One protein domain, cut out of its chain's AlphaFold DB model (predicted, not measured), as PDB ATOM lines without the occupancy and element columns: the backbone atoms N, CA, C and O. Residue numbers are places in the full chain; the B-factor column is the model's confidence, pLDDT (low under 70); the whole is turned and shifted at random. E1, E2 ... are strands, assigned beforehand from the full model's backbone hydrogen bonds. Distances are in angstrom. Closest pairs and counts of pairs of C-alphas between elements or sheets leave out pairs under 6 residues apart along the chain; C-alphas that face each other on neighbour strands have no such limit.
ATOM      1  N   SER A 439      -9.681  12.388 -26.974       61.72
ATOM      2  CA  SER A 439      -8.424  12.760 -27.620       61.72
ATOM      3  C   SER A 439      -8.206  12.045 -28.949       61.72
ATOM      4  O   SER A 439      -8.271  10.818 -28.978       61.72
ATOM      5  N   LEU A 440      -7.864  12.791 -30.002       71.69
ATOM      6  CA  LEU A 440      -7.464  12.247 -31.306       71.69
ATOM      7  C   LEU A 440      -5.946  12.080 -31.344       71.69
ATOM      8  O   LEU A 440      -5.233  13.011 -30.970       71.69
ATOM      9  N   CYS A 441      -5.437  10.927 -31.778       71.75
ATOM     10  CA  CYS A 441      -3.996  10.642 -31.821       71.75
ATOM     11  C   CYS A 441      -3.484  10.643 -33.263       71.75
ATOM     12  O   CYS A 441      -4.140  10.088 -34.135       71.75
ATOM     13  N   VAL A 442      -2.273  11.162 -33.503       75.62
ATOM     14  CA  VAL A 442      -1.649  11.106 -34.846       75.62
ATOM     15  C   VAL A 442      -1.424   9.663 -35.322       75.62
ATOM     16  O   VAL A 442      -1.478   9.377 -36.509       75.62
ATOM     17  N   GLU A 443      -1.222   8.735 -34.386       74.00
ATOM     18  CA  GLU A 443      -0.969   7.311 -34.653       74.00
ATOM     19  C   GLU A 443      -2.220   6.536 -35.111       74.00
ATOM     20  O   GLU A 443      -2.108   5.365 -35.465       74.00
ATOM     21  N   LYS A 444      -3.400   7.169 -35.100       67.94
ATOM     22  CA  LYS A 444      -4.669   6.587 -35.550       67.94
ATOM     23  C   LYS A 444      -5.194   7.368 -36.762       67.94
ATOM     24  O   LYS A 444      -6.039   8.243 -36.596       67.94
ATOM     25  N   PRO A 445      -4.702   7.081 -37.978       59.28
ATOM     26  CA  PRO A 445      -5.112   7.799 -39.190       59.28
ATOM     27  C   PRO A 445      -6.603   7.629 -39.530       59.28
ATOM     28  O   PRO A 445      -7.136   8.379 -40.338       59.28
ATOM     29  N   GLU A 446      -7.269   6.667 -38.893       57.75
ATOM     30  CA  GLU A 446      -8.677   6.307 -39.090       57.75
ATOM     31  C   GLU A 446      -9.632   7.171 -38.243       57.75
ATOM     32  O   GLU A 446     -10.834   7.202 -38.495       57.75
ATOM     33  N   ASP A 447      -9.098   7.936 -37.277       64.62
ATOM     34  CA  ASP A 447      -9.861   8.872 -36.445       64.62
ATOM     35  C   ASP A 447     -10.082  10.208 -37.192       64.62
ATOM     36  O   ASP A 447      -9.621  11.281 -36.782       64.62
ATOM     37  N   VAL A 448     -10.768  10.139 -38.332       68.44
ATOM     38  CA  VAL A 448     -11.141  11.302 -39.144       68.44
ATOM     39  C   VAL A 448     -12.463  11.877 -38.636       68.44
ATOM     40  O   VAL A 448     -13.424  11.144 -38.418       68.44
ATOM     41  N   GLN A 449     -12.530  13.197 -38.452       72.69
ATOM     42  CA  GLN A 449     -13.784  13.892 -38.150       72.69
ATOM     43  C   GLN A 449     -14.335  14.501 -39.434       72.69
ATOM     44  O   GLN A 449     -13.658  15.310 -40.066       72.69
ATOM     45  N   ILE A 450     -15.547  14.125 -39.821       73.50
ATOM     46  CA  ILE A 450     -16.239  14.702 -40.974       73.50
ATOM     47  C   ILE A 450     -17.368  15.574 -40.428       73.50
ATOM     48  O   ILE A 450     -18.006  15.224 -39.434       73.50
ATOM     49  N   SER A 451     -17.567  16.757 -41.004       73.06
ATOM     50  CA  SER A 451     -18.677  17.620 -40.613       73.06
ATOM     51  C   SER A 451     -20.020  16.946 -40.930       73.06
ATOM     52  O   SER A 451     -20.094  16.163 -41.875       73.06
ATOM     53  N   PRO A 452     -21.105  17.251 -40.192       70.06
ATOM     54  CA  PRO A 452     -22.404  16.598 -40.396       70.06
ATOM     55  C   PRO A 452     -22.988  16.742 -41.813       70.06
ATOM     56  O   PRO A 452     -23.813  15.936 -42.226       70.06
ATOM     57  N   ASP A 453     -22.581  17.782 -42.542       68.25
ATOM     58  CA  ASP A 453     -22.951  18.057 -43.935       68.25
ATOM     59  C   ASP A 453     -21.982  17.441 -44.963       68.25
ATOM     60  O   ASP A 453     -22.189  17.595 -46.163       68.25
ATOM     61  N   GLY A 454     -20.923  16.757 -44.517       70.06
ATOM     62  CA  GLY A 454     -19.926  16.119 -45.377       70.06
ATOM     63  C   GLY A 454     -18.974  17.084 -46.089       70.06
ATOM     64  O   GLY A 454     -18.174  16.641 -46.907       70.06
ATOM     65  N   VAL A 455     -19.046  18.389 -45.803       74.06
ATOM     66  CA  VAL A 455     -18.291  19.429 -46.524       74.06
ATOM     67  C   VAL A 455     -16.844  19.538 -46.040       74.06
ATOM     68  O   VAL A 455     -15.950  19.863 -46.826       74.06
ATOM     69  N   PHE A 456     -16.593  19.281 -44.754       76.88
ATOM     70  CA  PHE A 456     -15.292  19.464 -44.122       76.88
ATOM     71  C   PHE A 456     -14.778  18.189 -43.460       76.88
ATOM     72  O   PHE A 456     -15.489  17.494 -42.742       76.88
ATOM     73  N   THR A 457     -13.480  17.957 -43.605       78.25
ATOM     74  CA  THR A 457     -12.735  16.905 -42.922       78.25
ATOM     75  C   THR A 457     -11.708  17.530 -41.986       78.25
ATOM     76  O   THR A 457     -10.947  18.406 -42.392       78.25
ATOM     77  N   ALA A 458     -11.659  17.067 -40.739       81.06
ATOM     78  CA  ALA A 458     -10.720  17.488 -39.714       81.06
ATOM     79  C   ALA A 458      -9.879  16.303 -39.214       81.06
ATOM     80  O   ALA A 458     -10.402  15.358 -38.620       81.06
ATOM     81  N   VAL A 459      -8.565  16.350 -39.442       81.88
ATOM     82  CA  VAL A 459      -7.617  15.299 -39.026       81.88
ATOM     83  C   VAL A 459      -6.184  15.851 -38.967       81.88
ATOM     84  O   VAL A 459      -5.900  16.980 -39.379       81.88
ATOM     85  N   PHE A 460      -5.251  15.074 -38.415       84.06
ATOM     86  CA  PHE A 460      -3.827  15.386 -38.480       84.06
ATOM     87  C   PHE A 460      -3.295  15.269 -39.914       84.06
ATOM     88  O   PHE A 460      -3.178  14.185 -40.473       84.06
ATOM     89  N   HIS A 461      -2.932  16.411 -40.487       77.62
ATOM     90  CA  HIS A 461      -2.300  16.555 -41.790       77.62
ATOM     91  C   HIS A 461      -0.780  16.541 -41.653       77.62
ATOM     92  O   HIS A 461      -0.213  17.327 -40.888       77.62
ATOM     93  N   GLN A 462      -0.107  15.688 -42.416       78.44
ATOM     94  CA  GLN A 462       1.348  15.672 -42.470       78.44
ATOM     95  C   GLN A 462       1.859  16.897 -43.243       78.44
ATOM     96  O   GLN A 462       1.483  17.117 -44.387       78.44
ATOM     97  N   VAL A 463       2.720  17.700 -42.618       71.75
ATOM     98  CA  VAL A 463       3.317  18.913 -43.216       71.75
ATOM     99  C   VAL A 463       4.821  18.781 -43.471       71.75
ATOM    100  O   VAL A 463       5.429  19.671 -44.054       71.75
ATOM    101  N   GLY A 464       5.436  17.686 -43.023       68.94
ATOM    102  CA  GLY A 464       6.848  17.385 -43.241       68.94
ATOM    103  C   GLY A 464       7.229  16.005 -42.704       68.94
ATOM    104  O   GLY A 464       6.378  15.252 -42.217       68.94
ATOM    105  N   ASN A 465       8.518  15.662 -42.752       67.81
ATOM    106  CA  ASN A 465       9.009  14.393 -42.206       67.81
ATOM    107  C   ASN A 465       8.766  14.345 -40.687       67.81
ATOM    108  O   ASN A 465       9.344  15.118 -39.924       67.81
ATOM    109  N   ASN A 466       7.867  13.450 -40.255       74.50
ATOM    110  CA  ASN A 466       7.428  13.283 -38.863       74.50
ATOM    111  C   ASN A 466       6.812  14.544 -38.204       74.50
ATOM    112  O   ASN A 466       6.791  14.663 -36.976       74.50
ATOM    113  N   SER A 467       6.312  15.479 -39.017       69.75
ATOM    114  CA  SER A 467       5.709  16.741 -38.572       69.75
ATOM    115  C   SER A 467       4.266  16.826 -39.054       69.75
ATOM    116  O   SER A 467       4.005  16.747 -40.254       69.75
ATOM    117  N   TYR A 468       3.337  17.000 -38.120       79.69
ATOM    118  CA  TYR A 468       1.898  16.971 -38.367       79.69
ATOM    119  C   TYR A 468       1.224  18.214 -37.794       79.69
ATOM    120  O   TYR A 468       1.623  18.730 -36.753       79.69
ATOM    121  N   CYS A 469       0.163  18.682 -38.435       81.19
ATOM    122  CA  CYS A 469      -0.703  19.735 -37.916       81.19
ATOM    123  C   CYS A 469      -2.132  19.218 -37.896       81.19
ATOM    124  O   CYS A 469      -2.560  18.585 -38.853       81.19
ATOM    125  N   PHE A 470      -2.903  19.518 -36.855       83.44
ATOM    126  CA  PHE A 470      -4.342  19.282 -36.933       83.44
ATOM    127  C   PHE A 470      -4.955  20.319 -37.882       83.44
ATOM    128  O   PHE A 470      -4.767  21.521 -37.678       83.44
ATOM    129  N   ALA A 471      -5.622  19.867 -38.938       81.19
ATOM    130  CA  ALA A 471      -6.107  20.713 -40.020       81.19
ATOM    131  C   ALA A 471      -7.553  20.369 -40.375       81.19
ATOM    132  O   ALA A 471      -7.970  19.226 -40.224       81.19
ATOM    133  N   VAL A 472      -8.288  21.368 -40.862       83.56
ATOM    134  CA  VAL A 472      -9.645  21.239 -41.401       83.56
ATOM    135  C   VAL A 472      -9.610  21.627 -42.875       83.56
ATOM    136  O   VAL A 472      -9.114  22.708 -43.204       83.56
ATOM    137  N   TRP A 473     -10.111  20.774 -43.762       77.06
ATOM    138  CA  TRP A 473     -10.113  20.980 -45.214       77.06
ATOM    139  C   TRP A 473     -11.434  20.553 -45.855       77.06
ATOM    140  O   TRP A 473     -12.233  19.887 -45.208       77.06
ATOM    141  N   PHE A 474     -11.664  20.928 -47.115       74.75
ATOM    142  CA  PHE A 474     -12.848  20.501 -47.874       74.75
ATOM    143  C   PHE A 474     -12.771  19.025 -48.283       74.75
ATOM    144  O   PHE A 474     -11.766  18.604 -48.857       74.75
ATOM    145  N   SER A 475     -13.815  18.251 -47.993       71.38
ATOM    146  CA  SER A 475     -13.852  16.797 -48.216       71.38
ATOM    147  C   SER A 475     -13.983  16.399 -49.691       71.38
ATOM    148  O   SER A 475     -13.516  15.326 -50.067       71.38
ATOM    149  N   GLU A 476     -14.568  17.254 -50.533       61.75
ATOM    150  CA  GLU A 476     -14.682  17.008 -51.975       61.75
ATOM    151  C   GLU A 476     -13.434  17.496 -52.737       61.75
ATOM    152  O   GLU A 476     -13.017  18.650 -52.578       61.75
ATOM    153  N   PRO A 477     -12.828  16.664 -53.604       54.50
ATOM    154  CA  PRO A 477     -11.824  17.135 -54.543       54.50
ATOM    155  C   PRO A 477     -12.490  18.012 -55.611       54.50
ATOM    156  O   PRO A 477     -13.471  17.617 -56.237       54.50
ATOM    157  N   VAL A 489      -6.812  23.390 -47.360       68.88
ATOM    158  CA  VAL A 489      -6.916  23.570 -45.911       68.88
ATOM    159  C   VAL A 489      -7.544  24.921 -45.575       68.88
ATOM    160  O   VAL A 489      -6.979  25.971 -45.864       68.88
ATOM    161  N   VAL A 490      -8.692  24.880 -44.906       69.38
ATOM    162  CA  VAL A 490      -9.477  26.049 -44.482       69.38
ATOM    163  C   VAL A 490      -8.987  26.580 -43.136       69.38
ATOM    164  O   VAL A 490      -9.059  27.777 -42.864       69.38
ATOM    165  N   TRP A 491      -8.443  25.700 -42.289       77.69
ATOM    166  CA  TRP A 491      -7.894  26.076 -40.990       77.69
ATOM    167  C   TRP A 491      -6.836  25.077 -40.496       77.69
ATOM    168  O   TRP A 491      -6.967  23.872 -40.707       77.69
ATOM    169  N   LYS A 492      -5.795  25.561 -39.802       74.06
ATOM    170  CA  LYS A 492      -4.777  24.732 -39.125       74.06
ATOM    171  C   LYS A 492      -4.618  25.162 -37.671       74.06
ATOM    172  O   LYS A 492      -4.405  26.342 -37.385       74.06
ATOM    173  N   ALA A 493      -4.638  24.196 -36.762       70.88
ATOM    174  CA  ALA A 493      -4.203  24.408 -35.390       70.88
ATOM    175  C   ALA A 493      -2.686  24.631 -35.364       70.88
ATOM    176  O   ALA A 493      -1.952  23.978 -36.106       70.88
ATOM    177  N   ASN A 494      -2.215  25.507 -34.469       61.12
ATOM    178  CA  ASN A 494      -0.788  25.722 -34.226       61.12
ATOM    179  C   ASN A 494       0.010  26.000 -35.518       61.12
ATOM    180  O   ASN A 494       0.996  25.323 -35.790       61.12
ATOM    181  N   LEU A 495      -0.405  27.007 -36.304       47.16
ATOM    182  CA  LEU A 495       0.117  27.330 -37.650       47.16
ATOM    183  C   LEU A 495       1.660  27.384 -37.763       47.16
ATOM    184  O   LEU A 495       2.200  27.141 -38.835       47.16
ATOM    185  N   HIS A 496       2.366  27.645 -36.658       48.25
ATOM    186  CA  HIS A 496       3.833  27.710 -36.588       48.25
ATOM    187  C   HIS A 496       4.466  26.687 -35.626       48.25
ATOM    188  O   HIS A 496       5.640  26.807 -35.280       48.25
ATOM    189  N   ARG A 497       3.698  25.709 -35.132       61.94
ATOM    190  CA  ARG A 497       4.144  24.699 -34.154       61.94
ATOM    191  C   ARG A 497       3.569  23.313 -34.505       61.94
ATOM    192  O   ARG A 497       2.645  22.857 -33.827       61.94
ATOM    193  N   PRO A 498       4.078  22.655 -35.565       73.62
ATOM    194  CA  PRO A 498       3.689  21.286 -35.891       73.62
ATOM    195  C   PRO A 498       4.038  20.332 -34.742       73.62
ATOM    196  O   PRO A 498       4.995  20.544 -33.996       73.62
ATOM    197  N   VAL A 499       3.246  19.277 -34.598       74.44
ATOM    198  CA  VAL A 499       3.413  18.234 -33.586       74.44
ATOM    199  C   VAL A 499       4.082  16.996 -34.183       74.44
ATOM    200  O   VAL A 499       4.056  16.771 -35.392       74.44
ATOM    201  N   ASN A 500       4.700  16.185 -33.331       77.88
ATOM    202  CA  ASN A 500       5.378  14.955 -33.738       77.88
ATOM    203  C   ASN A 500       4.359  13.902 -34.214       77.88
ATOM    204  O   ASN A 500       3.272  13.806 -33.644       77.88
ATOM    205  N   GLY A 501       4.721  13.074 -35.196       68.94
ATOM    206  CA  GLY A 501       3.912  11.936 -35.647       68.94
ATOM    207  C   GLY A 501       3.646  10.861 -34.590       68.94
ATOM    208  O   GLY A 501       2.720  10.072 -34.743       68.94
ATOM    209  N   LYS A 502       4.429  10.834 -33.504       70.25
ATOM    210  CA  LYS A 502       4.286   9.868 -32.406       70.25
ATOM    211  C   LYS A 502       3.833  10.538 -31.115       70.25
ATOM    212  O   LYS A 502       4.349  11.593 -30.747       70.25
ATOM    213  N   ARG A 503       2.903   9.894 -30.403       68.88
ATOM    214  CA  ARG A 503       2.341  10.282 -29.090       68.88
ATOM    215  C   ARG A 503       1.667  11.658 -29.009       68.88
ATOM    216  O   ARG A 503       1.182  12.017 -27.936       68.88
ATOM    217  N   SER A 504       1.594  12.412 -30.102       73.50
ATOM    218  CA  SER A 504       0.860  13.675 -30.150       73.50
ATOM    219  C   SER A 504      -0.636  13.413 -30.198       73.50
ATOM    220  O   SER A 504      -1.112  12.570 -30.965       73.50
ATOM    221  N   LYS A 505      -1.375  14.145 -29.364       72.88
ATOM    222  CA  LYS A 505      -2.824  14.014 -29.252       72.88
ATOM    223  C   LYS A 505      -3.483  15.384 -29.222       72.88
ATOM    224  O   LYS A 505      -3.021  16.275 -28.509       72.88
ATOM    225  N   LEU A 506      -4.572  15.549 -29.960       72.94
ATOM    226  CA  LEU A 506      -5.496  16.661 -29.769       72.94
ATOM    227  C   LEU A 506      -6.402  16.290 -28.597       72.94
ATOM    228  O   LEU A 506      -6.992  15.221 -28.636       72.94
ATOM    229  N   SER A 507      -6.525  17.134 -27.574       65.94
ATOM    230  CA  SER A 507      -7.461  16.914 -26.461       65.94
ATOM    231  C   SER A 507      -8.325  18.149 -26.234       65.94
ATOM    232  O   SER A 507      -7.845  19.283 -26.296       65.94
ATOM    233  N   LEU A 508      -9.614  17.934 -25.978       56.97
ATOM    234  CA  LEU A 508     -10.566  19.006 -25.680       56.97
ATOM    235  C   LEU A 508     -10.712  19.156 -24.160       56.97
ATOM    236  O   LEU A 508     -11.654  18.632 -23.562       56.97
TER     237      LEU A 508
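What this domain is: This is residues 439 to 477 and 489 to 508 of the 770 residues of the protein "MRG domain-containing protein" of Malus domestica (UniProt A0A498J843). A long, strongly twisted hairpin of two bent strands, E2 and E3, runs through the middle of the domain, with the short strand E4 beside E3. The first and last strands, E1 and E5, make a small pair of their own, set off from this sheet, and two long loops join that pair to the sheet. The printed part has 59 residues, with no named helix and five named strands in the order E1, E2, E3, E4, E5; the sheets, E2 - E3 - E4 and E1 - E5, are both antiparallel. The class is all strand, although under half of the residues, 27 of 59, are in named elements. The whole is compact, with a radius of gyration of the C-alphas of 11.2 A and spans of 30 by 21 by 20 A.

Where its parts are: E1, residues 439 to 441, begins at C-alpha 439 (-8.424, 12.760, -27.620) and is 6.5 A long from first to last C-alpha. E2, residues 456 to 464, begins at C-alpha 456 (-15.292, 19.464, -44.122), is 22.3 A long and bends by 64 degrees at residue 459. E3, residues 467 to 474, is 21.1 A long and bends by 61 degrees at residue 470. E4, residues 489 to 492, is 7.2 A long. E5, residues 505 to 507, is 6.1 A long and ends at C-alpha 507 (-7.461, 16.914, -26.461).

How they stand to each other: E2 and E3 form an antiparallel hairpin, with 149 degrees between their directions; N 461 and O 469 are 2.7 A apart and N 457 and O 473 are 2.8 A apart, both within hydrogen-bond range. E3 is the inner strand, and E4 is its antiparallel neighbour at 140 degrees, with N 472 and O 491 at 2.8 A, within hydrogen-bond range. Outside the named strands, residues 449 to 450 pair antiparallel with residues 457 to 458 of E2, and residues 499 to 500 with residues 467 to 468 of E3. E1 and E5 are antiparallel at 166 degrees; N 506 and O 440 are 2.8 A apart, within hydrogen-bond range. The closest C-alphas of E3 and E5 are those of Phe 470 and Leu 506, 7.7 A apart. E1 and E2 are only just apart, at 8.2 A.

The domain as a whole: The two C-alphas farthest apart are those of Asp 453 and Asn 465, at 32.2 A, while those of Ser 439 and Leu 508, the first and last printed, are 6.9 A apart. Residues 478 to 488 are not printed, and C-alphas 477 and 489 are 11.8 A apart across this cut, which falls in the link from E3 to E4. The links E1 to E2 and E4 to E5 are long, and E2 to E3 is tight. The mean pLDDT of the printed part is 71.0, and 22 residues are under 70, among them residues 444 to 448 and 494 to 497.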